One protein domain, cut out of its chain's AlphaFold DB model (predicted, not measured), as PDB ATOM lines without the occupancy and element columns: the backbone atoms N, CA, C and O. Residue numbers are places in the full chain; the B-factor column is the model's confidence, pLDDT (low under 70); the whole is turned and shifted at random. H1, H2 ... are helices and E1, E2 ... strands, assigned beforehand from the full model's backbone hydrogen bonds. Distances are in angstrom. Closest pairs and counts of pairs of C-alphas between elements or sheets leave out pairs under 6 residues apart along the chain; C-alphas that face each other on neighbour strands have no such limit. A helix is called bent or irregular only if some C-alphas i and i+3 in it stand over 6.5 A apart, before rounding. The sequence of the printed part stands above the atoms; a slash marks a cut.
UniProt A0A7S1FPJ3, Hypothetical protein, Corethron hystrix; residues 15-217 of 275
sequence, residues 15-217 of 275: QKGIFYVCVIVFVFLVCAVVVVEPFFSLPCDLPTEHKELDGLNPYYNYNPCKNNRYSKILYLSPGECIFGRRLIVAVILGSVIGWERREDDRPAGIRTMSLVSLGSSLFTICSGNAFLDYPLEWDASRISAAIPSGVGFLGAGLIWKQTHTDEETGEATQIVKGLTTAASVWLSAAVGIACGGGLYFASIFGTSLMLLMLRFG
ATOM      1  N   GLN A  15      85.720  81.092 -89.178       84.81
ATOM      2  CA  GLN A  15      86.150  82.345 -88.557       84.81
ATOM      3  C   GLN A  15      85.413  82.667 -87.243       84.81
ATOM      4  O   GLN A  15      86.036  83.110 -86.282       84.81
ATOM      5  N   LYS A  16      84.099  82.409 -87.167       85.94
ATOM      6  CA  LYS A  16      83.323  82.564 -85.924       85.94
ATOM      7  C   LYS A  16      83.747  81.521 -84.894       85.94
ATOM      8  O   LYS A  16      83.883  81.854 -83.723       85.94
ATOM      9  N   GLY A  17      83.989  80.285 -85.333       87.31
ATOM     10  CA  GLY A  17      84.487  79.212 -84.472       87.31
ATOM     11  C   GLY A  17      85.822  79.566 -83.819       87.31
ATOM     12  O   GLY A  17      85.930  79.508 -82.598       87.31
ATOM     13  N   ILE A  18      86.796  80.021 -84.613       91.75
ATOM     14  CA  ILE A  18      88.105  80.468 -84.115       91.75
ATOM     15  C   ILE A  18      87.939  81.621 -83.120       91.75
ATOM     16  O   ILE A  18      88.496  81.564 -82.029       91.75
ATOM     17  N   PHE A  19      87.129  82.632 -83.453       92.88
ATOM     18  CA  PHE A  19      86.873  83.757 -82.553       92.88
ATOM     19  C   PHE A  19      86.320  83.302 -81.194       92.88
ATOM     20  O   PHE A  19      86.862  83.683 -80.158       92.88
ATOM     21  N   TYR A  20      85.292  82.447 -81.178       91.69
ATOM     22  CA  TYR A  20      84.721  81.949 -79.924       91.69
ATOM     23  C   TYR A  20      85.709  81.103 -79.125       91.69
ATOM     24  O   TYR A  20      85.769  81.251 -77.908       91.69
ATOM     25  N   VAL A  21      86.512  80.262 -79.782       93.75
ATOM     26  CA  VAL A  21      87.560  79.485 -79.107       93.75
ATOM     27  C   VAL A  21      88.592  80.417 -78.471       93.75
ATOM     28  O   VAL A  21      88.899  80.250 -77.295       93.75
ATOM     29  N   CYS A  22      89.066  81.438 -79.189       94.94
ATOM     30  CA  CYS A  22      90.004  82.424 -78.647       94.94
ATOM     31  C   CYS A  22      89.425  83.168 -77.435       94.94
ATOM     32  O   CYS A  22      90.106  83.304 -76.422       94.94
ATOM     33  N   VAL A  23      88.165  83.608 -77.513       94.56
ATOM     34  CA  VAL A  23      87.480  84.283 -76.398       94.56
ATOM     35  C   VAL A  23      87.351  83.354 -75.193       94.56
ATOM     36  O   VAL A  23      87.655  83.759 -74.078       94.56
ATOM     37  N   ILE A  24      86.942  82.104 -75.408       94.06
ATOM     38  CA  ILE A  24      86.804  81.107 -74.343       94.06
ATOM     39  C   ILE A  24      88.155  80.859 -73.667       94.06
ATOM     40  O   ILE A  24      88.245  80.949 -72.446       94.06
ATOM     41  N   VAL A  25      89.210  80.605 -74.445       95.56
ATOM     42  CA  VAL A  25      90.565  80.378 -73.919       95.56
ATOM     43  C   VAL A  25      91.049  81.586 -73.122       95.56
ATOM     44  O   VAL A  25      91.539  81.415 -72.009       95.56
ATOM     45  N   PHE A  26      90.861  82.799 -73.646       94.44
ATOM     46  CA  PHE A  26      91.211  84.033 -72.945       94.44
ATOM     47  C   PHE A  26      90.470  84.162 -71.608       94.44
ATOM     48  O   PHE A  26      91.104  84.384 -70.579       94.44
ATOM     49  N   VAL A  27      89.149  83.966 -71.601       94.38
ATOM     50  CA  VAL A  27      88.328  84.055 -70.385       94.38
ATOM     51  C   VAL A  27      88.765  83.018 -69.352       94.38
ATOM     52  O   VAL A  27      88.998  83.377 -68.201       94.38
ATOM     53  N   PHE A  28      88.932  81.751 -69.744       94.50
ATOM     54  CA  PHE A  28      89.370  80.698 -68.822       94.50
ATOM     55  C   PHE A  28      90.761  80.969 -68.250       94.50
ATOM     56  O   PHE A  28      90.972  80.783 -67.052       94.50
ATOM     57  N   LEU A  29      91.692  81.441 -69.082       94.00
ATOM     58  CA  LEU A  29      93.043  81.784 -68.654       94.00
ATOM     59  C   LEU A  29      93.024  82.932 -67.637       94.00
ATOM     60  O   LEU A  29      93.635  82.814 -66.576       94.00
ATOM     61  N   VAL A  30      92.282  84.008 -67.911       93.12
ATOM     62  CA  VAL A  30      92.143  85.135 -66.975       93.12
ATOM     63  C   VAL A  30      91.464  84.689 -65.679       93.12
ATOM     64  O   VAL A  30      91.954  85.011 -64.600       93.12
ATOM     65  N   CYS A  31      90.389  83.898 -65.748       93.94
ATOM     66  CA  CYS A  31      89.731  83.356 -64.556       93.94
ATOM     67  C   CYS A  31      90.686  82.510 -63.704       93.94
ATOM     68  O   CYS A  31      90.695  82.658 -62.482       93.94
ATOM     69  N   ALA A  32      91.510  81.662 -64.327       93.94
ATOM     70  CA  ALA A  32      92.503  80.865 -63.615       93.94
ATOM     71  C   ALA A  32      93.525  81.756 -62.893       93.94
ATOM     72  O   ALA A  32      93.764  81.570 -61.703       93.94
ATOM     73  N   VAL A  33      94.065  82.775 -63.571       93.50
ATOM     74  CA  VAL A  33      95.003  83.738 -62.965       93.50
ATOM     75  C   VAL A  33      94.365  84.464 -61.777       93.50
ATOM     76  O   VAL A  33      94.953  84.518 -60.701       93.50
ATOM     77  N   VAL A  34      93.140  84.964 -61.940       94.06
ATOM     78  CA  VAL A  34      92.384  85.700 -60.912       94.06
ATOM     79  C   VAL A  34      92.133  84.867 -59.645       94.06
ATOM     80  O   VAL A  34      92.143  85.402 -58.530       94.06
ATOM     81  N   VAL A  35      91.885  83.564 -59.809       93.25
ATOM     82  CA  VAL A  35      91.633  82.624 -58.705       93.25
ATOM     83  C   VAL A  35      92.929  82.180 -58.026       93.25
ATOM     84  O   VAL A  35      92.933  82.001 -56.811       93.25
ATOM     85  N   VAL A  36      94.019  82.018 -58.782       92.06
ATOM     86  CA  VAL A  36      95.311  81.542 -58.254       92.06
ATOM     87  C   VAL A  36      96.166  82.681 -57.680       92.06
ATOM     88  O   VAL A  36      96.996  82.432 -56.814       92.06
ATOM     89  N   GLU A  37      95.929  83.937 -58.076       91.00
ATOM     90  CA  GLU A  37      96.602  85.135 -57.541       91.00
ATOM     91  C   GLU A  37      96.872  85.131 -56.020       91.00
ATOM     92  O   GLU A  37      98.029  85.343 -55.663       91.00
ATOM     93  N   PRO A  38      95.912  84.825 -55.118       87.56
ATOM     94  CA  PRO A  38      96.158  84.838 -53.672       87.56
ATOM     95  C   PRO A  38      97.220  83.836 -53.187       87.56
ATOM     96  O   PRO A  38      97.695  83.958 -52.062       87.56
ATOM     97  N   PHE A  39      97.595  82.849 -54.005       87.56
ATOM     98  CA  PHE A  39      98.654  81.888 -53.683       87.56
ATOM     99  C   PHE A  39     100.051  82.383 -54.079       87.56
ATOM    100  O   PHE A  39     101.049  81.786 -53.674       87.56
ATOM    101  N   PHE A  40     100.151  83.462 -54.857       84.62
ATOM    102  CA  PHE A  40     101.427  84.050 -55.234       84.62
ATOM    103  C   PHE A  40     101.816  85.159 -54.256       84.62
ATOM    104  O   PHE A  40     101.129  86.167 -54.119       84.62
ATOM    105  N   SER A  41     102.982  85.022 -53.623       80.31
ATOM    106  CA  SER A  41     103.600  86.116 -52.873       80.31
ATOM    107  C   SER A  41     104.134  87.167 -53.854       80.31
ATOM    108  O   SER A  41     105.215  87.009 -54.437       80.31
ATOM    109  N   LEU A  42     103.350  88.219 -54.085       83.12
ATOM    110  CA  LEU A  42     103.715  89.347 -54.938       83.12
ATOM    111  C   LEU A  42     104.519  90.359 -54.103       83.12
ATOM    112  O   LEU A  42     103.990  90.871 -53.118       83.12
ATOM    113  N   PRO A  43     105.792  90.640 -54.445       79.75
ATOM    114  CA  PRO A  43     106.591  91.599 -53.694       79.75
ATOM    115  C   PRO A  43     106.011  93.003 -53.874       79.75
ATOM    116  O   PRO A  43     105.751  93.435 -55.004       79.75
ATOM    117  N   CYS A  44     105.808  93.714 -52.770       79.06
ATOM    118  CA  CYS A  44     105.489  95.131 -52.793       79.06
ATOM    119  C   CYS A  44     106.324  95.866 -51.748       79.06
ATOM    120  O   CYS A  44     106.026  95.806 -50.560       79.06
ATOM    121  N   ASP A  45     107.338  96.582 -52.227       71.69
ATOM    122  CA  ASP A  45     108.242  97.385 -51.396       71.69
ATOM    123  C   ASP A  45     107.897  98.885 -51.463       71.69
ATOM    124  O   ASP A  45     108.715  99.745 -51.143       71.69
ATOM    125  N   LEU A  46     106.685  99.221 -51.921       75.06
ATOM    126  CA  LEU A  46     106.231 100.606 -52.015       75.06
ATOM    127  C   LEU A  46     105.661 101.057 -50.664       75.06
ATOM    128  O   LEU A  46     104.791 100.369 -50.121       75.06
ATOM    129  N   PRO A  47     106.094 102.210 -50.125       67.88
ATOM    130  CA  PRO A  47     105.509 102.741 -48.906       67.88
ATOM    131  C   PRO A  47     104.027 103.060 -49.140       67.88
ATOM    132  O   PRO A  47     103.663 103.727 -50.111       67.88
ATOM    133  N   THR A  48     103.158 102.594 -48.244       64.94
ATOM    134  CA  THR A  48     101.772 103.067 -48.166       64.94
ATOM    135  C   THR A  48     101.793 104.475 -47.586       64.94
ATOM    136  O   THR A  48     101.863 104.657 -46.372       64.94
ATOM    137  N   GLU A  49     101.806 105.482 -48.451       58.22
ATOM    138  CA  GLU A  49     101.719 106.875 -48.030       58.22
ATOM    139  C   GLU A  49     100.268 107.164 -47.610       58.22
ATOM    140  O   GLU A  49      99.377 107.277 -48.453       58.22
ATOM    141  N   HIS A  50     100.016 107.285 -46.305       57.16
ATOM    142  CA  HIS A  50      98.808 107.937 -45.800       57.16
ATOM    143  C   HIS A  50      98.952 109.438 -46.057       57.16
ATOM    144  O   HIS A  50      99.243 110.199 -45.138       57.16
ATOM    145  N   LYS A  51      98.826 109.884 -47.312       54.22
ATOM    146  CA  LYS A  51      98.633 111.316 -47.525       54.22
ATOM    147  C   LYS A  51      97.313 111.678 -46.843       54.22
ATOM    148  O   LYS A  51      96.274 111.123 -47.199       54.22
ATOM    149  N   GLU A  52      97.348 112.599 -45.885       56.66
ATOM    150  CA  GLU A  52      96.176 113.405 -45.540       56.66
ATOM    151  C   GLU A  52      95.833 114.214 -46.797       56.66
ATOM    152  O   GLU A  52      96.347 115.304 -47.035       56.66
ATOM    153  N   LEU A  53      95.081 113.591 -47.705       60.47
ATOM    154  CA  LEU A  53      94.650 114.216 -48.942       60.47
ATOM    155  C   LEU A  53      93.494 115.152 -48.594       60.47
ATOM    156  O   LEU A  53      92.335 114.736 -48.584       60.47
ATOM    157  N   ASP A  54      93.832 116.407 -48.296       55.53
ATOM    158  CA  ASP A  54      92.882 117.511 -48.162       55.53
ATOM    159  C   ASP A  54      91.927 117.512 -49.370       55.53
ATOM    160  O   ASP A  54      92.310 117.819 -50.500       55.53
ATOM    161  N   GLY A  55      90.673 117.113 -49.137       61.00
ATOM    162  CA  GLY A  55      89.599 117.113 -50.133       61.00
ATOM    163  C   GLY A  55      89.253 115.772 -50.791       61.00
ATOM    164  O   GLY A  55      88.238 115.726 -51.485       61.00
ATOM    165  N   LEU A  56      89.997 114.682 -50.568       64.62
ATOM    166  CA  LEU A  56      89.649 113.336 -51.064       64.62
ATOM    167  C   LEU A  56      88.859 112.524 -50.034       64.62
ATOM    168  O   LEU A  56      88.910 112.787 -48.835       64.62
ATOM    169  N   ASN A  57      88.117 111.519 -50.509       64.50
ATOM    170  CA  ASN A  57      87.282 110.672 -49.659       64.50
ATOM    171  C   ASN A  57      88.121 110.019 -48.529       64.50
ATOM    172  O   ASN A  57      89.035 109.258 -48.844       64.50
ATOM    173  N   PRO A  58      87.801 110.219 -47.231       61.12
ATOM    174  CA  PRO A  58      88.577 109.667 -46.113       61.12
ATOM    175  C   PRO A  58      88.545 108.135 -46.065       61.12
ATOM    176  O   PRO A  58      89.400 107.504 -45.450       61.12
ATOM    177  N   TYR A  59      87.556 107.520 -46.726       60.19
ATOM    178  CA  TYR A  59      87.457 106.072 -46.897       60.19
ATOM    179  C   TYR A  59      88.308 105.543 -48.064       60.19
ATOM    180  O   TYR A  59      88.428 104.325 -48.228       60.19
ATOM    181  N   TYR A  60      88.915 106.416 -48.878       65.62
ATOM    182  CA  TYR A  60      89.823 106.011 -49.944       65.62
ATOM    183  C   TYR A  60      91.201 105.672 -49.372       65.62
ATOM    184  O   TYR A  60      92.084 106.511 -49.217       65.62
ATOM    185  N   ASN A  61      91.390 104.392 -49.054       65.44
ATOM    186  CA  ASN A  61      92.697 103.868 -48.683       65.44
ATOM    187  C   ASN A  61      93.528 103.620 -49.954       65.44
ATOM    188  O   ASN A  61      93.385 102.582 -50.614       65.44
ATOM    189  N   TYR A  62      94.378 104.588 -50.302       70.69
ATOM    190  CA  TYR A  62      95.322 104.459 -51.407       70.69
ATOM    191  C   TYR A  62      96.415 103.442 -51.053       70.69
ATOM    192  O   TYR A  62      97.343 103.722 -50.297       70.69
ATOM    193  N   ASN A  63      96.308 102.239 -51.620       76.00
ATOM    194  CA  ASN A  63      97.346 101.221 -51.523       76.00
ATOM    195  C   ASN A  63      97.984 100.996 -52.908       76.00
ATOM    196  O   ASN A  63      97.369 100.334 -53.754       76.00
ATOM    197  N   PRO A  64      99.213 101.492 -53.150       75.94
ATOM    198  CA  PRO A  64      99.869 101.380 -54.453       75.94
ATOM    199  C   PRO A  64     100.142  99.922 -54.855       75.94
ATOM    200  O   PRO A  64     100.130  99.596 -56.044       75.94
ATOM    201  N   CYS A  65     100.277  99.008 -53.884       80.38
ATOM    202  CA  CYS A  65     100.481  97.581 -54.136       80.38
ATOM    203  C   CYS A  65      99.304  96.925 -54.865       80.38
ATOM    204  O   CYS A  65      99.495  95.949 -55.584       80.38
ATOM    205  N   LYS A  66      98.082  97.453 -54.711       82.25
ATOM    206  CA  LYS A  66      96.904  96.916 -55.410       82.25
ATOM    207  C   LYS A  66      96.869  97.289 -56.888       82.25
ATOM    208  O   LYS A  66      96.248  96.567 -57.662       82.25
ATOM    209  N   ASN A  67      97.529  98.378 -57.274       82.81
ATOM    210  CA  ASN A  67      97.483  98.911 -58.636       82.81
ATOM    211  C   ASN A  67      98.728  98.554 -59.456       82.81
ATOM    212  O   ASN A  67      98.715  98.707 -60.677       82.81
ATOM    213  N   ASN A  68      99.781  98.041 -58.815       84.69
ATOM    214  CA  ASN A  68     100.983  97.606 -59.513       84.69
ATOM    215  C   ASN A  68     100.702  96.377 -60.396       84.69
ATOM    216  O   ASN A  68     100.043  95.432 -59.964       84.69
ATOM    217  N   ARG A  69     101.204  96.390 -61.635       87.88
ATOM    218  CA  ARG A  69     101.007  95.306 -62.610       87.88
ATOM    219  C   ARG A  69     102.189  94.352 -62.582       87.88
ATOM    220  O   ARG A  69     103.339  94.782 -62.627       87.88
ATOM    221  N   TYR A  70     101.913  93.052 -62.571       85.06
ATOM    222  CA  TYR A  70     102.956  92.033 -62.469       85.06
ATOM    223  C   TYR A  70     102.911  91.058 -63.648       85.06
ATOM    224  O   TYR A  70     101.887  90.435 -63.927       85.06
ATOM    225  N   SER A  71     104.056  90.830 -64.300       84.50
ATOM    226  CA  SER A  71     104.161  89.875 -65.418       84.50
ATOM    227  C   SER A  71     103.842  88.431 -65.011       84.50
ATOM    228  O   SER A  71     103.374  87.654 -65.836       84.50
ATOM    229  N   LYS A  72     104.039  88.077 -63.730       83.94
ATOM    230  CA  LYS A  72     103.717  86.744 -63.184       83.94
ATOM    231  C   LYS A  72     102.218  86.414 -63.224       83.94
ATOM    232  O   LYS A  72     101.872  85.244 -63.307       83.94
ATOM    233  N   ILE A  73     101.346  87.425 -63.196       86.62
ATOM    234  CA  ILE A  73      99.880  87.280 -63.247       86.62
ATOM    235  C   ILE A  73      99.320  87.862 -64.548       86.62
ATOM    236  O   ILE A  73      98.313  88.560 -64.545       86.62
ATOM    237  N   LEU A  74      99.992  87.607 -65.678       86.25
ATOM    238  CA  LEU A  74      99.547  88.058 -67.003       86.25
ATOM    239  C   LEU A  74      99.327  89.583 -67.087       86.25
ATOM    240  O   LEU A  74      98.393  90.056 -67.728       86.25
ATOM    241  N   TYR A  75     100.183  90.363 -66.423       87.69
ATOM    242  CA  TYR A  75     100.120  91.828 -66.422       87.69
ATOM    243  C   TYR A  75      98.858  92.430 -65.766       87.69
ATOM    244  O   TYR A  75      98.598  93.630 -65.908       87.69
ATOM    245  N   LEU A  76      98.097  91.630 -65.008       89.88
ATOM    246  CA  LEU A  76      97.051  92.135 -64.117       89.88
ATOM    247  C   LEU A  76      97.655  92.795 -62.872       89.88
ATOM    248  O   LEU A  76      98.794  92.515 -62.480       89.88
ATOM    249  N   SER A  77      96.865  93.661 -62.241       90.25
ATOM    250  CA  SER A  77      97.108  94.131 -60.878       90.25
ATOM    251  C   SER A  77      96.359  93.277 -59.837       90.25
ATOM    252  O   SER A  77      95.311  92.700 -60.145       90.25
ATOM    253  N   PRO A  78      96.831  93.200 -58.577       89.31
ATOM    254  CA  PRO A  78      96.103  92.502 -57.511       89.31
ATOM    255  C   PRO A  78      94.684  93.053 -57.290       89.31
ATOM    256  O   PRO A  78      93.760  92.304 -56.971       89.31
ATOM    257  N   GLY A  79      94.477  94.357 -57.502       89.06
ATOM    258  CA  GLY A  79      93.160  94.996 -57.476       89.06
ATOM    259  C   GLY A  79      92.230  94.466 -58.567       89.06
ATOM    260  O   GLY A  79      91.094  94.086 -58.272       89.06
ATOM    261  N   GLU A  80      92.724  94.352 -59.804       91.81
ATOM    262  CA  GLU A  80      91.987  93.743 -60.920       91.81
ATOM    263  C   GLU A  80      91.604  92.286 -60.604       91.81
ATOM    264  O   GLU A  80      90.467  91.878 -60.853       91.81
ATOM    265  N   CYS A  81      92.495  91.521 -59.960       92.94
ATOM    266  CA  CYS A  81      92.201  90.162 -59.500       92.94
ATOM    267  C   CYS A  81      91.104  90.119 -58.423       92.94
ATOM    268  O   CYS A  81      90.210  89.272 -58.477       92.94
ATOM    269  N   ILE A  82      91.096  91.053 -57.467       92.81
ATOM    270  CA  ILE A  82      90.017  91.149 -56.468       92.81
ATOM    271  C   ILE A  82      88.666  91.394 -57.153       92.81
ATOM    272  O   ILE A  82      87.686  90.719 -56.826       92.81
ATOM    273  N   PHE A  83      88.600  92.323 -58.109       94.62
ATOM    274  CA  PHE A  83      87.372  92.601 -58.858       94.62
ATOM    275  C   PHE A  83      86.940  91.404 -59.709       94.62
ATOM    276  O   PHE A  83      85.761  91.047 -59.711       94.62
ATOM    277  N   GLY A  84      87.889  90.723 -60.352       95.50
ATOM    278  CA  GLY A  84      87.630  89.495 -61.095       95.50
ATOM    279  C   GLY A  84      86.990  88.410 -60.225       95.50
ATOM    280  O   GLY A  84      85.996  87.808 -60.630       95.50
ATOM    281  N   ARG A  85      87.478  88.200 -58.994       95.88
ATOM    282  CA  ARG A  85      86.883  87.224 -58.061       95.88
ATOM    283  C   ARG A  85      85.444  87.574 -57.693       95.88
ATOM    284  O   ARG A  85      84.602  86.680 -57.662       95.88
ATOM    285  N   ARG A  86      85.140  88.857 -57.470       97.19
ATOM    286  CA  ARG A  86      83.765  89.322 -57.203       97.19
ATOM    287  C   ARG A  86      82.814  88.954 -58.343       97.19
ATOM    288  O   ARG A  86      81.746  88.401 -58.084       97.19
ATOM    289  N   LEU A  87      83.235  89.183 -59.588       98.00
ATOM    290  CA  LEU A  87      82.458  88.836 -60.783       98.00
ATOM    291  C   LEU A  87      82.273  87.318 -60.929       98.00
ATOM    292  O   LEU A  87      81.167  86.864 -61.217       98.00
ATOM    293  N   ILE A  88      83.325  86.527 -60.691       97.19
ATOM    294  CA  ILE A  88      83.257  85.058 -60.745       97.19
ATOM    295  C   ILE A  88      82.253  84.529 -59.716       97.19
ATOM    296  O   ILE A  88      81.382  83.733 -60.064       97.19
ATOM    297  N   VAL A  89      82.326  84.997 -58.465       97.88
ATOM    298  CA  VAL A  89      81.390  84.582 -57.409       97.88
ATOM    299  C   VAL A  89      79.952  84.982 -57.760       97.88
ATOM    300  O   VAL A  89      79.053  84.156 -57.612       97.88
ATOM    301  N   ALA A  90      79.729  86.188 -58.293       98.25
ATOM    302  CA  ALA A  90      78.408  86.627 -58.746       98.25
ATOM    303  C   ALA A  90      77.832  85.701 -59.832       98.25
ATOM    304  O   ALA A  90      76.694  85.243 -59.727       98.25
ATOM    305  N   VAL A  91      78.634  85.361 -60.846       97.75
ATOM    306  CA  VAL A  91      78.226  84.443 -61.922       97.75
ATOM    307  C   VAL A  91      77.900  83.059 -61.373       97.75
ATOM    308  O   VAL A  91      76.893  82.481 -61.781       97.75
ATOM    309  N   ILE A  92      78.708  82.528 -60.449       97.62
ATOM    310  CA  ILE A  92      78.470  81.213 -59.840       97.62
ATOM    311  C   ILE A  92      77.150  81.222 -59.068       97.62
ATOM    312  O   ILE A  92      76.279  80.405 -59.360       97.62
ATOM    313  N   LEU A  93      76.955  82.165 -58.143       97.88
ATOM    314  CA  LEU A  93      75.737  82.230 -57.330       97.88
ATOM    315  C   LEU A  93      74.489  82.484 -58.190       97.88
ATOM    316  O   LEU A  93      73.487  81.785 -58.042       97.88
ATOM    317  N   GLY A  94      74.563  83.404 -59.157       96.81
ATOM    318  CA  GLY A  94      73.486  83.637 -60.123       96.81
ATOM    319  C   GLY A  94      73.175  82.406 -60.981       96.81
ATOM    320  O   GLY A  94      72.010  82.119 -61.262       96.81
ATOM    321  N   SER A  95      74.192  81.628 -61.358       96.00
ATOM    322  CA  SER A  95      74.006  80.375 -62.100       96.00
ATOM    323  C   SER A  95      73.341  79.295 -61.252       96.00
ATOM    324  O   SER A  95      72.476  78.593 -61.768       96.00
ATOM    325  N   VAL A  96      73.688  79.185 -59.964       95.75
ATOM    326  CA  VAL A  96      73.043  78.253 -59.021       95.75
ATOM    327  C   VAL A  96      71.560  78.596 -58.856       95.75
ATOM    328  O   VAL A  96      70.713  77.711 -58.946       95.75
ATOM    329  N   ILE A  97      71.227  79.882 -58.711       93.62
ATOM    330  CA  ILE A  97      69.831  80.345 -58.678       93.62
ATOM    331  C   ILE A  97      69.098  79.937 -59.959       93.62
ATOM    332  O   ILE A  97      68.004  79.378 -59.913       93.62
ATOM    333  N   GLY A  98      69.699  80.203 -61.118       91.81
ATOM    334  CA  GLY A  98      69.090  79.849 -62.395       91.81
ATOM    335  C   GLY A  98      69.028  78.342 -62.659       91.81
ATOM    336  O   GLY A  98      68.202  77.919 -63.465       91.81
ATOM    337  N   TRP A  99      69.860  77.535 -61.993       91.31
ATOM    338  CA  TRP A  99      69.821  76.075 -62.063       91.31
ATOM    339  C   TRP A  99      68.575  75.524 -61.370       91.31
ATOM    340  O   TRP A  99      67.848  74.746 -61.977       91.31
ATOM    341  N   GLU A 100      68.255  76.005 -60.164       86.50
ATOM    342  CA  GLU A 100      67.007  75.645 -59.460       86.50
ATOM    343  C   GLU A 100      65.752  76.075 -60.245       86.50
ATOM    344  O   GLU A 100      64.650  75.565 -60.048       86.50
ATOM    345  N   ARG A 101      65.898  77.033 -61.167       83.50
ATOM    346  CA  ARG A 101      64.808  77.518 -62.022       83.50
ATOM    347  C   ARG A 101      64.735  76.836 -63.386       83.50
ATOM    348  O   ARG A 101      63.890  77.235 -64.179       83.50
ATOM    349  N   ARG A 102      65.552  75.811 -63.650       72.75
ATOM    350  CA  ARG A 102      65.600  75.066 -64.920       72.75
ATOM    351  C   ARG A 102      64.447  74.053 -65.066       72.75
ATOM    352  O   ARG A 102      64.689  72.889 -65.359       72.75
ATOM    353  N   GLU A 103      63.216  74.509 -64.863       62.62
ATOM    354  CA  GLU A 103      61.993  73.760 -65.189       62.62
ATOM    355  C   GLU A 103      61.408  74.325 -66.491       62.62
ATOM    356  O   GLU A 103      61.510  75.537 -66.717       62.62
ATOM    357  N   ASP A 104      60.790  73.482 -67.320       52.12
ATOM    358  CA  ASP A 104      60.341  73.842 -68.675       52.12
ATOM    359  C   ASP A 104      59.305  74.990 -68.711       52.12
ATOM    360  O   ASP A 104      59.208  75.701 -69.711       52.12
ATOM    361  N   ASP A 105      58.641  75.284 -67.586       57.34
ATOM    362  CA  ASP A 105      57.618  76.337 -67.465       57.34
ATOM    363  C   ASP A 105      58.127  77.697 -66.945       57.34
ATOM    364  O   ASP A 105      57.338  78.594 -66.621       57.34
ATOM    365  N   ARG A 106      59.447  77.889 -66.796       70.88
ATOM    366  CA  ARG A 106      60.016  79.108 -66.182       70.88
ATOM    367  C   ARG A 106      60.761  79.969 -67.220       70.88
ATOM    368  O   ARG A 106      61.778  79.544 -67.759       70.88
ATOM    369  N   PRO A 107      60.353  81.236 -67.447       67.88
ATOM    370  CA  PRO A 107      60.876  82.094 -68.524       67.88
ATOM    371  C   PRO A 107      62.327  82.569 -68.316       67.88
ATOM    372  O   PRO A 107      62.959  83.058 -69.251       67.88
ATOM    373  N   ALA A 108      62.872  82.458 -67.098       79.75
ATOM    374  CA  ALA A 108      64.224  82.899 -66.764       79.75
ATOM    375  C   ALA A 108      65.037  81.754 -66.143       79.75
ATOM    376  O   ALA A 108      64.760  81.319 -65.025       79.75
ATOM    377  N   GLY A 109      66.058  81.297 -66.875       86.56
ATOM    378  CA  GLY A 109      66.958  80.216 -66.464       86.56
ATOM    379  C   GLY A 109      68.376  80.688 -66.125       86.56
ATOM    380  O   GLY A 109      68.628  81.871 -65.890       86.56
ATOM    381  N   ILE A 110      69.332  79.753 -66.163       92.44
ATOM    382  CA  ILE A 110      70.758  79.958 -65.817       92.44
ATOM    383  C   ILE A 110      71.380  81.171 -66.513       92.44
ATOM    384  O   ILE A 110      72.073  81.954 -65.870       92.44
ATOM    385  N   ARG A 111      71.132  81.361 -67.818       92.56
ATOM    386  CA  ARG A 111      71.697  82.505 -68.557       92.56
ATOM    387  C   ARG A 111      71.179  83.838 -68.030       92.56
ATOM    388  O   ARG A 111      71.966  84.752 -67.836       92.56
ATOM    389  N   THR A 112      69.877  83.946 -67.788       93.12
ATOM    390  CA  THR A 112      69.264  85.206 -67.355       93.12
ATOM    391  C   THR A 112      69.756  85.589 -65.965       93.12
ATOM    392  O   THR A 112      70.250  86.696 -65.775       93.12
ATOM    393  N   MET A 113      69.702  84.656 -65.011       94.69
ATOM    394  CA  MET A 113      70.099  84.917 -63.622       94.69
ATOM    395  C   MET A 113      71.601  85.199 -63.491       94.69
ATOM    396  O   MET A 113      72.001  86.096 -62.750       94.69
ATOM    397  N   SER A 114      72.445  84.480 -64.243       96.56
ATOM    398  CA  SER A 114      73.893  84.721 -64.230       96.56
ATOM    399  C   SER A 114      74.264  86.070 -64.848       96.56
ATOM    400  O   SER A 114      75.093  86.775 -64.279       96.56
ATOM    401  N   LEU A 115      73.611  86.486 -65.942       96.69
ATOM    402  CA  LEU A 115      73.830  87.802 -66.557       96.69
ATOM    403  C   LEU A 115      73.352  88.955 -65.668       96.69
ATOM    404  O   LEU A 115      74.053  89.958 -65.553       96.69
ATOM    405  N   VAL A 116      72.194  88.815 -65.018       97.25
ATOM    406  CA  VAL A 116      71.667  89.834 -64.096       97.25
ATOM    407  C   VAL A 116      72.587  89.994 -62.885       97.25
ATOM    408  O   VAL A 116      72.921  91.121 -62.515       97.25
ATOM    409  N   SER A 117      73.064  88.887 -62.309       98.00
ATOM    410  CA  SER A 117      74.012  88.928 -61.191       98.00
ATOM    411  C   SER A 117      75.373  89.508 -61.604       98.00
ATOM    412  O   SER A 117      75.896  90.394 -60.926       98.00
ATOM    413  N   LEU A 118      75.911  89.091 -62.758       98.38
ATOM    414  CA  LEU A 118      77.161  89.614 -63.320       98.38
ATOM    415  C   LEU A 118      77.087  91.123 -63.577       98.38
ATOM    416  O   LEU A 118      77.961  91.865 -63.134       98.38
ATOM    417  N   GLY A 119      76.039  91.576 -64.272       98.00
ATOM    418  CA  GLY A 119      75.838  92.988 -64.587       98.00
ATOM    419  C   GLY A 119      75.696  93.835 -63.326       98.00
ATOM    420  O   GLY A 119      76.339  94.874 -63.210       98.00
ATOM    421  N   SER A 120      74.933  93.350 -62.344       98.25
ATOM    422  CA  SER A 120      74.764  94.036 -61.058       98.25
ATOM    423  C   SER A 120      76.086  94.146 -60.294       98.25
ATOM    424  O   SER A 120      76.429  95.220 -59.808       98.25
ATOM    425  N   SER A 121      76.876  93.068 -60.258       98.25
ATOM    426  CA  SER A 121      78.209  93.084 -59.646       98.25
ATOM    427  C   SER A 121      79.149  94.063 -60.343       98.25
ATOM    428  O   SER A 121      79.903  94.763 -59.668       98.25
ATOM    429  N   LEU A 122      79.122  94.122 -61.676       97.75
ATOM    430  CA  LEU A 122      79.958  95.037 -62.447       97.75
ATOM    431  C   LEU A 122      79.572  96.495 -62.183       97.75
ATOM    432  O   LEU A 122      80.444  97.310 -61.885       97.75
ATOM    433  N   PHE A 123      78.275  96.814 -62.205       97.50
ATOM    434  CA  PHE A 123      77.788  98.151 -61.871       97.50
ATOM    435  C   PHE A 123      78.167  98.558 -60.450       97.50
ATOM    436  O   PHE A 123      78.597  99.691 -60.257       97.50
ATOM    437  N   THR A 124      78.090  97.654 -59.470       96.50
ATOM    438  CA  THR A 124      78.515  97.952 -58.097       96.50
ATOM    439  C   THR A 124      80.021  98.168 -57.973       96.50
ATOM    440  O   THR A 124      80.445  99.067 -57.249       96.50
ATOM    441  N   ILE A 125      80.850  97.424 -58.713       94.94
ATOM    442  CA  ILE A 125      82.298  97.683 -58.758       94.94
ATOM    443  C   ILE A 125      82.571  99.075 -59.343       94.94
ATOM    444  O   ILE A 125      83.322  99.841 -58.736       94.94
ATOM    445  N   CYS A 126      81.922  99.443 -60.453       93.25
ATOM    446  CA  CYS A 126      82.022 100.788 -61.029       93.25
ATOM    447  C   CYS A 126      81.548 101.862 -60.038       93.25
ATOM    448  O   CYS A 126      82.232 102.862 -59.840       93.25
ATOM    449  N   SER A 127      80.424 101.607 -59.362       91.56
ATOM    450  CA  SER A 127      79.841 102.454 -58.316       91.56
ATOM    451  C   SER A 127      80.797 102.716 -57.165       91.56
ATOM    452  O   SER A 127      80.666 103.745 -56.537       91.56
ATOM    453  N   GLY A 128      81.722 101.800 -56.866       87.12
ATOM    454  CA  GLY A 128      82.680 101.937 -55.770       87.12
ATOM    455  C   GLY A 128      84.059 102.454 -56.181       87.12
ATOM    456  O   GLY A 128      84.782 102.944 -55.323       87.12
ATOM    457  N   ASN A 129      84.447 102.324 -57.457       86.06
ATOM    458  CA  ASN A 129      85.853 102.477 -57.855       86.06
ATOM    459  C   ASN A 129      86.104 103.432 -59.028       86.06
ATOM    460  O   ASN A 129      87.236 103.864 -59.209       86.06
ATOM    461  N   ALA A 130      85.089 103.779 -59.825       86.12
ATOM    462  CA  ALA A 130      85.302 104.573 -61.040       86.12
ATOM    463  C   ALA A 130      85.573 106.068 -60.777       86.12
ATOM    464  O   ALA A 130      86.047 106.758 -61.673       86.12
ATOM    465  N   PHE A 131      85.272 106.567 -59.573       80.62
ATOM    466  CA  PHE A 131      85.318 107.999 -59.240       80.62
ATOM    467  C   PHE A 131      86.077 108.282 -57.935       80.62
ATOM    468  O   PHE A 131      85.798 109.263 -57.257       80.62
ATOM    469  N   LEU A 132      87.021 107.415 -57.562       74.69
ATOM    470  CA  LEU A 132      87.757 107.532 -56.295       74.69
ATOM    471  C   LEU A 132      88.632 108.790 -56.205       74.69
ATOM    472  O   LEU A 132      88.889 109.264 -55.104       74.69
ATOM    473  N   ASP A 133      89.029 109.354 -57.346       71.75
ATOM    474  CA  ASP A 133      89.841 110.573 -57.420       71.75
ATOM    475  C   ASP A 133      89.004 111.872 -57.317       71.75
ATOM    476  O   ASP A 133      89.549 112.971 -57.416       71.75
ATOM    477  N   TYR A 134      87.678 111.771 -57.136       71.44
ATOM    478  CA  TYR A 134      86.783 112.922 -56.963       71.44
ATOM    479  C   TYR A 134      86.636 113.335 -55.483       71.44
ATOM    480  O   TYR A 134      86.822 112.511 -54.583       71.44
ATOM    481  N   PRO A 135      86.297 114.611 -55.210       67.56
ATOM    482  CA  PRO A 135      86.271 115.149 -53.855       67.56
ATOM    483  C   PRO A 135      85.174 114.557 -52.950       67.56
ATOM    484  O   PRO A 135      84.246 113.896 -53.419       67.56
ATOM    485  N   LEU A 136      85.299 114.849 -51.647       59.41
ATOM    486  CA  LEU A 136      84.563 114.350 -50.463       59.41
ATOM    487  C   LEU A 136      83.046 114.066 -50.602       59.41
ATOM    488  O   LEU A 136      82.501 113.296 -49.816       59.41
ATOM    489  N   GLU A 137      82.353 114.676 -51.564       67.94
ATOM    490  CA  GLU A 137      80.893 114.590 -51.744       67.94
ATOM    491  C   GLU A 137      80.428 113.423 -52.631       67.94
ATOM    492  O   GLU A 137      79.231 113.267 -52.900       67.94
ATOM    493  N   TRP A 138      81.350 112.596 -53.125       75.56
ATOM    494  CA  TRP A 138      80.979 111.490 -53.997       75.56
ATOM    495  C   TRP A 138      80.296 110.340 -53.238       75.56
ATOM    496  O   TRP A 138      80.854 109.723 -52.330       75.56
ATOM    497  N   ASP A 139      79.078 110.016 -53.670       83.00
ATOM    498  CA  ASP A 139      78.272 108.931 -53.118       83.00
ATOM    499  C   ASP A 139      78.406 107.657 -53.966       83.00
ATOM    500  O   ASP A 139      77.774 107.501 -55.020       83.00
ATOM    501  N   ALA A 140      79.200 106.720 -53.445       82.75
ATOM    502  CA  ALA A 140      79.453 105.404 -54.020       82.75
ATOM    503  C   ALA A 140      78.203 104.520 -54.150       82.75
ATOM    504  O   ALA A 140      78.261 103.463 -54.778       82.75
ATOM    505  N   SER A 141      77.074 104.888 -53.539       87.69
ATOM    506  CA  SER A 141      75.856 104.078 -53.562       87.69
ATOM    507  C   SER A 141      74.993 104.322 -54.803       87.69
ATOM    508  O   SER A 141      74.226 103.438 -55.181       87.69
ATOM    509  N   ARG A 142      75.139 105.466 -55.490       90.25
ATOM    510  CA  ARG A 142      74.180 105.938 -56.511       90.25
ATOM    511  C   ARG A 142      73.975 104.985 -57.687       90.25
ATOM    512  O   ARG A 142      72.833 104.720 -58.057       90.25
ATOM    513  N   ILE A 143      75.053 104.461 -58.278       93.50
ATOM    514  CA  ILE A 143      74.938 103.529 -59.415       93.50
ATOM    515  C   ILE A 143      74.332 102.205 -58.933       93.50
ATOM    516  O   ILE A 143      73.439 101.665 -59.582       93.50
ATOM    517  N   SER A 144      74.752 101.715 -57.764       94.38
ATOM    518  CA  SER A 144      74.197 100.485 -57.179       94.38
ATOM    519  C   SER A 144      72.717 100.619 -56.797       94.38
ATOM    520  O   SER A 144      71.947  99.681 -56.989       94.38
ATOM    521  N   ALA A 145      72.295 101.788 -56.312       95.56
ATOM    522  CA  ALA A 145      70.921 102.078 -55.905       95.56
ATOM    523  C   ALA A 145      69.930 102.098 -57.083       95.56
ATOM    524  O   ALA A 145      68.739 101.862 -56.885       95.56
ATOM    525  N   ALA A 146      70.400 102.332 -58.312       96.38
ATOM    526  CA  ALA A 146      69.560 102.293 -59.509       96.38
ATOM    527  C   ALA A 146      69.222 100.859 -59.970       96.38
ATOM    528  O   ALA A 146      68.214 100.643 -60.649       96.38
ATOM    529  N   ILE A 147      70.034  99.866 -59.585       97.88
ATOM    530  CA  ILE A 147      69.913  98.477 -60.056       97.88
ATOM    531  C   ILE A 147      68.568  97.833 -59.659       97.88
ATOM    532  O   ILE A 147      67.919  97.280 -60.551       97.88
ATOM    533  N   PRO A 148      68.078  97.909 -58.397       96.19
ATOM    534  CA  PRO A 148      66.810  97.279 -58.011       96.19
ATOM    535  C   PRO A 148      65.608  97.757 -58.833       96.19
ATOM    536  O   PRO A 148      64.740  96.953 -59.170       96.19
ATOM    537  N   SER A 149      65.576  99.046 -59.188       94.75
ATOM    538  CA  SER A 149      64.520  99.627 -60.024       94.75
ATOM    539  C   SER A 149      64.623  99.142 -61.474       94.75
ATOM    540  O   SER A 149      63.646  98.646 -62.036       94.75
ATOM    541  N   GLY A 150      65.828  99.180 -62.059       94.12
ATOM    542  CA  GLY A 150      66.059  98.707 -63.428       94.12
ATOM    543  C   GLY A 150      65.735  97.221 -63.615       94.12
ATOM    544  O   GLY A 150      65.121  96.830 -64.606       94.12
ATOM    545  N   VAL A 151      66.077  96.382 -62.636       95.50
ATOM    546  CA  VAL A 151      65.744  94.951 -62.663       95.50
ATOM    547  C   VAL A 151      64.255  94.714 -62.389       95.50
ATOM    548  O   VAL A 151      63.678  93.787 -62.952       95.50
ATOM    549  N   GLY A 152      63.602  95.573 -61.600       92.69
ATOM    550  CA  GLY A 152      62.148  95.556 -61.417       92.69
ATOM    551  C   GLY A 152      61.380  95.683 -62.738       92.69
ATOM    552  O   GLY A 152      60.420  94.945 -62.957       92.69
ATOM    553  N   PHE A 153      61.855  96.525 -63.663       91.44
ATOM    554  CA  PHE A 153      61.292  96.629 -65.016       91.44
ATOM    555  C   PHE A 153      61.420  95.319 -65.815       91.44
ATOM    556  O   PHE A 153      60.455  94.883 -66.441       91.44
ATOM    557  N   LEU A 154      62.571  94.639 -65.744       88.12
ATOM    558  CA  LEU A 154      62.739  93.310 -66.354       88.12
ATOM    559  C   LEU A 154      61.803  92.275 -65.713       88.12
ATOM    560  O   LEU A 154      61.246  91.429 -66.409       88.12
ATOM    561  N   GLY A 155      61.603  92.368 -64.395       87.62
ATOM    562  CA  GLY A 155      60.665  91.540 -63.639       87.62
ATOM    563  C   GLY A 155      59.218  91.695 -64.108       87.62
ATOM    564  O   GLY A 155      58.527  90.692 -64.260       87.62
ATOM    565  N   ALA A 156      58.775  92.918 -64.410       88.31
ATOM    566  CA  ALA A 156      57.435  93.168 -64.942       88.31
ATOM    567  C   ALA A 156      57.196  92.449 -66.282       88.31
ATOM    568  O   ALA A 156      56.118  91.901 -66.495       88.31
ATOM    569  N   GLY A 157      58.214  92.365 -67.146       88.50
ATOM    570  CA  GLY A 157      58.142  91.617 -68.407       88.50
ATOM    571  C   GLY A 157      58.043  90.094 -68.245       88.50
ATOM    572  O   GLY A 157      57.719  89.399 -69.204       88.50
ATOM    573  N   LEU A 158      58.309  89.569 -67.044       88.69
ATOM    574  CA  LEU A 158      58.201  88.144 -66.720       88.69
ATOM    575  C   LEU A 158      56.858  87.778 -66.085       88.69
ATOM    576  O   LEU A 158      56.646  86.601 -65.816       88.69
ATOM    577  N   ILE A 159      55.980  88.745 -65.812       90.12
ATOM    578  CA  ILE A 159      54.658  88.508 -65.222       90.12
ATOM    579  C   ILE A 159      53.612  88.637 -66.326       90.12
ATOM    580  O   ILE A 159      53.498  89.686 -66.956       90.12
ATOM    581  N   TRP A 160      52.818  87.590 -66.542       87.31
ATOM    582  CA  TRP A 160      51.717  87.616 -67.509       87.31
ATOM    583  C   TRP A 160      50.460  86.956 -66.950       87.31
ATOM    584  O   TRP A 160      50.507  86.167 -66.004       87.31
ATOM    585  N   LYS A 161      49.320  87.308 -67.547       86.25
ATOM    586  CA  LYS A 161      48.021  86.701 -67.254       86.25
ATOM    587  C   LYS A 161      47.748  85.613 -68.278       86.25
ATOM    588  O   LYS A 161      47.904  85.842 -69.476       86.25
ATOM    589  N   GLN A 162      47.351  84.449 -67.798       82.06
ATOM    590  CA  GLN A 162      46.848  83.357 -68.606       82.06
ATOM    591  C   GLN A 162      45.375  83.175 -68.258       82.06
ATOM    592  O   GLN A 162      45.026  83.016 -67.089       82.06
ATOM    593  N   THR A 163      44.514  83.234 -69.271       81.31
ATOM    594  CA  THR A 163      43.124  82.811 -69.120       81.31
ATOM    595  C   THR A 163      43.116  81.294 -69.142       81.31
ATOM    596  O   THR A 163      43.545  80.702 -70.134       81.31
ATOM    597  N   HIS A 164      42.671  80.682 -68.054       75.44
ATOM    598  CA  HIS A 164      42.304  79.276 -68.042       75.44
ATOM    599  C   HIS A 164      40.783  79.241 -68.140       75.44
ATOM    600  O   HIS A 164      40.084  79.848 -67.325       75.44
ATOM    601  N   THR A 165      40.291  78.676 -69.236       73.44
ATOM    602  CA  THR A 165      38.864  78.446 -69.411       73.44
ATOM    603  C   THR A 165      38.636  77.016 -68.995       73.44
ATOM    604  O   THR A 165      39.124  76.107 -69.663       73.44
ATOM    605  N   ASP A 166      37.923  76.848 -67.895       68.75
ATOM    606  CA  ASP A 166      37.458  75.540 -67.491       68.75
ATOM    607  C   ASP A 166      36.421  75.072 -68.530       68.75
ATOM    608  O   ASP A 166      35.376  75.706 -68.720       68.75
ATOM    609  N   GLU A 167      36.762  74.022 -69.286       67.62
ATOM    610  CA  GLU A 167      35.915  73.483 -70.355       67.62
ATOM    611  C   GLU A 167      34.600  72.896 -69.812       67.62
ATOM    612  O   GLU A 167      33.641  72.779 -70.579       67.62
ATOM    613  N   GLU A 168      34.508  72.595 -68.507       56.94
ATOM    614  CA  GLU A 168      33.300  72.039 -67.882       56.94
ATOM    615  C   GLU A 168      32.345  73.090 -67.309       56.94
ATOM    616  O   GLU A 168      31.135  73.010 -67.536       56.94
ATOM    617  N   THR A 169      32.843  74.092 -66.582       68.56
ATOM    618  CA  THR A 169      31.989  75.147 -65.999       68.56
ATOM    619  C   THR A 169      31.747  76.316 -66.957       68.56
ATOM    620  O   THR A 169      30.847  77.132 -66.737       68.56
ATOM    621  N   GLY A 170      32.532  76.411 -68.037       69.69
ATOM    622  CA  GLY A 170      32.545  77.565 -68.936       69.69
ATOM    623  C   GLY A 170      33.041  78.847 -68.257       69.69
ATOM    624  O   GLY A 170      32.914  79.936 -68.828       69.69
ATOM    625  N   GLU A 171      33.582  78.743 -67.038       72.12
ATOM    626  CA  GLU A 171      34.068  79.864 -66.252       72.12
ATOM    627  C   GLU A 171      35.516  80.179 -66.645       72.12
ATOM    628  O   GLU A 171      36.430  79.360 -66.549       72.12
ATOM    629  N   ALA A 172      35.735  81.398 -67.134       75.19
ATOM    630  CA  ALA A 172      37.064  81.868 -67.491       75.19
ATOM    631  C   ALA A 172      37.751  82.466 -66.257       75.19
ATOM    632  O   ALA A 172      37.455  83.598 -65.860       75.19
ATOM    633  N   THR A 173      38.712  81.745 -65.681       78.38
ATOM    634  CA  THR A 173      39.537  82.248 -64.577       78.38
ATOM    635  C   THR A 173      40.840  82.861 -65.099       78.38
ATOM    636  O   THR A 173      41.421  82.452 -66.106       78.38
ATOM    637  N   GLN A 174      41.296  83.928 -64.443       82.38
ATOM    638  CA  GLN A 174      42.522  84.641 -64.810       82.38
ATOM    639  C   GLN A 174      43.640  84.258 -63.838       82.38
ATOM    640  O   GLN A 174      43.636  84.701 -62.689       82.38
ATOM    641  N   ILE A 175      44.623  83.486 -64.299       82.19
ATOM    642  CA  ILE A 175      45.765  83.042 -63.490       82.19
ATOM    643  C   ILE A 175      46.989  83.896 -63.837       82.19
ATOM    644  O   ILE A 175      47.356  84.052 -65.003       82.19
ATOM    645  N   VAL A 176      47.648  84.469 -62.827       85.12
ATOM    646  CA  VAL A 176      48.892  85.236 -63.014       85.12
ATOM    647  C   VAL A 176      50.090  84.296 -62.880       85.12
ATOM    648  O   VAL A 176      50.346  83.774 -61.795       85.12
ATOM    649  N   LYS A 177      50.865  84.113 -63.956       85.00
ATOM    650  CA  LYS A 177      52.107  83.322 -63.950       85.00
ATOM    651  C   LYS A 177      53.343  84.231 -63.908       85.00
ATOM    652  O   LYS A 177      53.297  85.418 -64.225       85.00
ATOM    653  N   GLY A 178      54.464  83.669 -63.450       87.75
ATOM    654  CA  GLY A 178      55.775  84.331 -63.488       87.75
ATOM    655  C   GLY A 178      56.164  85.188 -62.273       87.75
ATOM    656  O   GLY A 178      57.306  85.643 -62.211       87.75
ATOM    657  N   LEU A 179      55.302  85.326 -61.256       89.19
ATOM    658  CA  LEU A 179      55.573  86.096 -60.024       89.19
ATOM    659  C   LEU A 179      56.872  85.677 -59.322       89.19
ATOM    660  O   LEU A 179      57.772  86.489 -59.104       89.19
ATOM    661  N   THR A 180      57.027  84.383 -59.036       89.25
ATOM    662  CA  THR A 180      58.252  83.852 -58.425       89.25
ATOM    663  C   THR A 180      59.464  84.093 -59.327       89.25
ATOM    664  O   THR A 180      60.597  84.137 -58.851       89.25
ATOM    665  N   THR A 181      59.280  84.195 -60.651       90.25
ATOM    666  CA  THR A 181      60.382  84.330 -61.625       90.25
ATOM    667  C   THR A 181      60.882  85.749 -61.677       90.25
ATOM    668  O   THR A 181      62.089  85.948 -61.561       90.25
ATOM    669  N   ALA A 182      59.967  86.711 -61.687       92.50
ATOM    670  CA  ALA A 182      60.281  88.109 -61.454       92.50
ATOM    671  C   ALA A 182      61.016  88.307 -60.117       92.50
ATOM    672  O   ALA A 182      62.100  88.888 -60.097       92.50
ATOM    673  N   ALA A 183      60.500  87.734 -59.020       93.06
ATOM    674  CA  ALA A 183      61.147  87.818 -57.708       93.06
ATOM    675  C   ALA A 183      62.548  87.178 -57.696       93.06
ATOM    676  O   ALA A 183      63.478  87.724 -57.107       93.06
ATOM    677  N   SER A 184      62.724  86.048 -58.391       93.50
ATOM    678  CA  SER A 184      64.025  85.378 -58.487       93.50
ATOM    679  C   SER A 184      65.054  86.205 -59.259       93.50
ATOM    680  O   SER A 184      66.205  86.297 -58.837       93.50
ATOM    681  N   VAL A 185      64.640  86.834 -60.364       94.94
ATOM    682  CA  VAL A 185      65.495  87.749 -61.133       94.94
ATOM    683  C   VAL A 185      65.891  88.946 -60.275       94.94
ATOM    684  O   VAL A 185      67.074  89.282 -60.203       94.94
ATOM    685  N   TRP A 186      64.932  89.538 -59.566       95.56
ATOM    686  CA  TRP A 186      65.186  90.660 -58.668       95.56
ATOM    687  C   TRP A 186      66.189  90.308 -57.561       95.56
ATOM    688  O   TRP A 186      67.161  91.033 -57.350       95.56
ATOM    689  N   LEU A 187      66.035  89.147 -56.918       95.81
ATOM    690  CA  LEU A 187      66.976  88.714 -55.886       95.81
ATOM    691  C   LEU A 187      68.362  88.367 -56.457       95.81
ATOM    692  O   LEU A 187      69.374  88.659 -55.823       95.81
ATOM    693  N   SER A 188      68.441  87.807 -57.671       96.94
ATOM    694  CA  SER A 188      69.727  87.530 -58.331       96.94
ATOM    695  C   SER A 188      70.556  88.803 -58.563       96.94
ATOM    696  O   SER A 188      71.787  88.774 -58.457       96.94
ATOM    697  N   ALA A 189      69.885  89.938 -58.799       98.00
ATOM    698  CA  ALA A 189      70.525  91.244 -58.881       98.00
ATOM    699  C   ALA A 189      71.076  91.683 -57.524       98.00
ATOM    700  O   ALA A 189      72.236  92.078 -57.443       98.00
ATOM    701  N   ALA A 190      70.295  91.538 -56.449       98.06
ATOM    702  CA  ALA A 190      70.747  91.839 -55.090       98.06
ATOM    703  C   ALA A 190      71.985  91.011 -54.692       98.06
ATOM    704  O   ALA A 190      72.939  91.550 -54.131       98.06
ATOM    705  N   VAL A 191      72.020  89.724 -55.058       98.31
ATOM    706  CA  VAL A 191      73.202  88.858 -54.888       98.31
ATOM    707  C   VAL A 191      74.402  89.400 -55.670       98.31
ATOM    708  O   VAL A 191      75.514  89.432 -55.142       98.31
ATOM    709  N   GLY A 192      74.182  89.871 -56.900       98.25
ATOM    710  CA  GLY A 192      75.213  90.514 -57.714       98.25
ATOM    711  C   GLY A 192      75.764  91.790 -57.077       98.25
ATOM    712  O   GLY A 192      76.978  91.934 -56.976       98.25
ATOM    713  N   ILE A 193      74.894  92.671 -56.567       98.25
ATOM    714  CA  ILE A 193      75.284  93.886 -55.823       98.25
ATOM    715  C   ILE A 193      76.156  93.513 -54.619       98.25
ATOM    716  O   ILE A 193      77.244  94.060 -54.443       98.25
ATOM    717  N   ALA A 194      75.725  92.535 -53.815       98.06
ATOM    718  CA  ALA A 194      76.483  92.073 -52.655       98.06
ATOM    719  C   ALA A 194      77.870  91.530 -53.048       98.06
ATOM    720  O   ALA A 194      78.870  91.884 -52.420       98.06
ATOM    721  N   CYS A 195      77.963  90.738 -54.122       98.12
ATOM    722  CA  CYS A 195      79.245  90.252 -54.643       98.12
ATOM    723  C   CYS A 195      80.139  91.401 -55.131       98.12
ATOM    724  O   CYS A 195      81.315  91.451 -54.772       98.12
ATOM    725  N   GLY A 196      79.584  92.358 -55.880       96.62
ATOM    726  CA  GLY A 196      80.301  93.542 -56.360       96.62
ATOM    727  C   GLY A 196      80.824  94.425 -55.226       96.62
ATOM    728  O   GLY A 196      81.930  94.961 -55.324       96.62
ATOM    729  N   GLY A 197      80.089  94.499 -54.114       94.62
ATOM    730  CA  GLY A 197      80.511  95.153 -52.872       94.62
ATOM    731  C   GLY A 197      81.535  94.358 -52.048       94.62
ATOM    732  O   GLY A 197      82.130  94.905 -51.125       94.62
ATOM    733  N   GLY A 198      81.789  93.088 -52.380       94.88
ATOM    734  CA  GLY A 198      82.667  92.196 -51.613       94.88
ATOM    735  C   GLY A 198      82.013  91.570 -50.372       94.88
ATOM    736  O   GLY A 198      82.711  91.004 -49.533       94.88
ATOM    737  N   LEU A 199      80.683  91.637 -50.251       96.62
ATOM    738  CA  LEU A 199      79.897  91.081 -49.145       96.62
ATOM    739  C   LEU A 199      79.613  89.583 -49.364       96.62
ATOM    740  O   LEU A 199      78.463  89.165 -49.499       96.62
ATOM    741  N   TYR A 200      80.669  88.763 -49.405       96.31
ATOM    742  CA  TYR A 200      80.572  87.342 -49.772       96.31
ATOM    743  C   TYR A 200      79.697  86.511 -48.828       96.31
ATOM    744  O   TYR A 200      78.956  85.640 -49.273       96.31
ATOM    745  N   PHE A 201      79.751  86.782 -47.521       97.31
ATOM    746  CA  PHE A 201      78.898  86.078 -46.563       97.31
ATOM    747  C   PHE A 201      77.414  86.350 -46.839       97.31
ATOM    748  O   PHE A 201      76.623  85.416 -46.946       97.31
ATOM    749  N   ALA A 202      77.049  87.622 -47.026       97.44
ATOM    750  CA  ALA A 202      75.673  88.020 -47.307       97.44
ATOM    751  C   ALA A 202      75.177  87.462 -48.647       97.44
ATOM    752  O   ALA A 202      74.039  87.004 -48.728       97.44
ATOM    753  N   SER A 203      76.024  87.452 -49.684       97.81
ATOM    754  CA  SER A 203      75.644  86.911 -50.990       97.81
ATOM    755  C   SER A 203      75.420  85.398 -50.947       97.81
ATOM    756  O   SER A 203      74.411  84.922 -51.470       97.81
ATOM    757  N   ILE A 204      76.291  84.639 -50.273       98.06
ATOM    758  CA  ILE A 204      76.145  83.183 -50.126       98.06
ATOM    759  C   ILE A 204      74.932  82.847 -49.253       98.06
ATOM    760  O   ILE A 204      74.118  81.998 -49.624       98.06
ATOM    761  N   PHE A 205      74.777  83.523 -48.114       98.12
ATOM    762  CA  PHE A 205      73.669  83.282 -47.194       98.12
ATOM    763  C   PHE A 205      72.320  83.644 -47.827       98.12
ATOM    764  O   PHE A 205      71.402  82.827 -47.819       98.12
ATOM    765  N   GLY A 206      72.219  84.814 -48.466       97.44
ATOM    766  CA  GLY A 206      71.018  85.231 -49.192       97.44
ATOM    767  C   GLY A 206      70.658  84.279 -50.336       97.44
ATOM    768  O   GLY A 206      69.498  83.893 -50.469       97.44
ATOM    769  N   THR A 207      71.652  83.817 -51.105       97.25
ATOM    770  CA  THR A 207      71.443  82.776 -52.131       97.25
ATOM    771  C   THR A 207      70.919  81.478 -51.513       97.25
ATOM    772  O   THR A 207      69.976  80.885 -52.026       97.25
ATOM    773  N   SER A 208      71.479  81.049 -50.382       96.62
ATOM    774  CA  SER A 208      71.071  79.810 -49.706       96.62
ATOM    775  C   SER A 208      69.625  79.875 -49.204       96.62
ATOM    776  O   SER A 208      68.855  78.941 -49.423       96.62
ATOM    777  N   LEU A 209      69.230  80.998 -48.592       96.25
ATOM    778  CA  LEU A 209      67.849  81.236 -48.163       96.25
ATOM    779  C   LEU A 209      66.879  81.235 -49.349       96.25
ATOM    780  O   LEU A 209      65.811  80.633 -49.271       96.25
ATOM    781  N   MET A 210      67.266  81.864 -50.459       93.88
ATOM    782  CA  MET A 210      66.471  81.862 -51.683       93.88
ATOM    783  C   MET A 210      66.232  80.448 -52.209       93.88
ATOM    784  O   MET A 210      65.100  80.105 -52.540       93.88
ATOM    785  N   LEU A 211      67.281  79.627 -52.287       93.25
ATOM    786  CA  LEU A 211      67.169  78.240 -52.740       93.25
ATOM    787  C   LEU A 211      66.271  77.425 -51.808       93.25
ATOM    788  O   LEU A 211      65.424  76.678 -52.288       93.25
ATOM    789  N   LEU A 212      66.396  77.614 -50.492       92.94
ATOM    790  CA  LEU A 212      65.522  76.979 -49.508       92.94
ATOM    791  C   LEU A 212      64.056  77.363 -49.760       92.94
ATOM    792  O   LEU A 212      63.202  76.486 -49.876       92.94
ATOM    793  N   MET A 213      63.763  78.654 -49.927       91.06
ATOM    794  CA  MET A 213      62.406  79.128 -50.216       91.06
ATOM    795  C   MET A 213      61.867  78.598 -51.547       91.06
ATOM    796  O   MET A 213      60.705  78.211 -51.624       91.06
ATOM    797  N   LEU A 214      62.691  78.547 -52.594       88.38
ATOM    798  CA  LEU A 214      62.288  78.011 -53.896       88.38
ATOM    799  C   LEU A 214      62.036  76.501 -53.857       88.38
ATOM    800  O   LEU A 214      61.150  76.018 -54.564       88.38
ATOM    801  N   ARG A 215      62.806  75.770 -53.045       87.25
ATOM    802  CA  ARG A 215      62.732  74.312 -52.944       87.25
ATOM    803  C   ARG A 215      61.572  73.840 -52.072       87.25
ATOM    804  O   ARG A 215      60.901  72.880 -52.440       87.25
ATOM    805  N   PHE A 216      61.363  74.491 -50.929       87.12
ATOM    806  CA  PHE A 216      60.366  74.102 -49.925       87.12
ATOM    807  C   PHE A 216      59.090  74.949 -49.961       87.12
ATOM    808  O   PHE A 216      58.133  74.642 -49.254       87.12
ATOM    809  N   GLY A 217      59.056  76.013 -50.765       82.00
ATOM    810  CA  GLY A 217      57.868  76.839 -50.934       82.00
ATOM    811  C   GLY A 217      56.702  76.032 -51.522       82.00
ATOM    812  O   GLY A 217      56.929  75.233 -52.439       82.00
TER     813      GLY A 217
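This is residues 15 to 217 of the 275 residues of the protein "Hypothetical protein" of Corethron hystrix (UniProt A0A7S1FPJ3). Five helices, H3 to H7, lie side by side in an elongated up-and-down bundle, and a two-strand hairpin, E1 and E2, lengthens it at one end. Near the bundle's other end H1 crosses the first part of H3, its residues 15 to 28 sticking out free, and a long loop, residues 40 to 63, leads to the short H2. The printed part has 203 residues, mostly helix, in the order H1 H2 H3 H4 H5 E1 E2 H6 H7; the sheet, E1 - E2, is antiparallel. It is loose, with a radius of gyration of the C-alphas of 21.7 A and spans of 81 by 46 by 35 A.

H1, residues 15 to 39, begins at C-alpha 15 (86.150, 82.345, -88.557) and is 37.1 A long; it is irregular, with C-alphas 35 and 38 7.1 A apart. H2 is residues 64 to 67. H3, residues 78 to 100, is 33.7 A long and starts at (96.103, 92.502, -57.511). H4, residues 110 to 129, measures 28.3 A. H5, residues 142 to 156, is only just irregular, with C-alphas 145 and 148 6.7 A apart. E1 is residues 160 to 165 and E2 residues 172 to 177. H6, residues 179 to 197, measures 27.5 A. H7, residues 200 to 216, ends at (60.366, 74.102, -49.925).

H3 is the hub, touching five helices. With H4 it forms a helical hairpin at a shallow tilt of 29 degrees; their closest C-alphas, Gly 98 and Ile 110, are 3.8 A apart. H4 touches H6 at a steep tilt of 36 degrees, only just past shallow, closest at C-alphas Ser 121 and Gly 196, 3.9 A. H5 touches H6 at C-alphas Gly 155 and Ala 182, 4.1 A. H7 touches H3 the same way at a shallow tilt of 5 degrees, with C-alphas Leu 93 and Thr 207 closest at 6.8 A. H1 touches H3 with residues 31 to 37 alone, closest at C-alphas Val 34 and Cys 81, 4.7 A. H2 touches H3 at C-alphas Lys 66 and Gly 79, 4.7 A. E1 and E2 are a hairpin with N 162 and O 175 2.8 A apart, within hydrogen-bond range. Every O i to N i+4 pair is within that range in H3, H4, H6 and H7; H1 has 19 of 21, H5 7 of 11, and H2 is too short for one.

The C-alphas of Asp 45 and Glu 168, the two farthest apart, are 80.8 A from each other. The printed part has no cut. The links H1 to H2 and H4 to H5 are long. Confidence is under 70 at residues 47 to 61, 103 to 105, 107, 135 to 137 and 166 to 170.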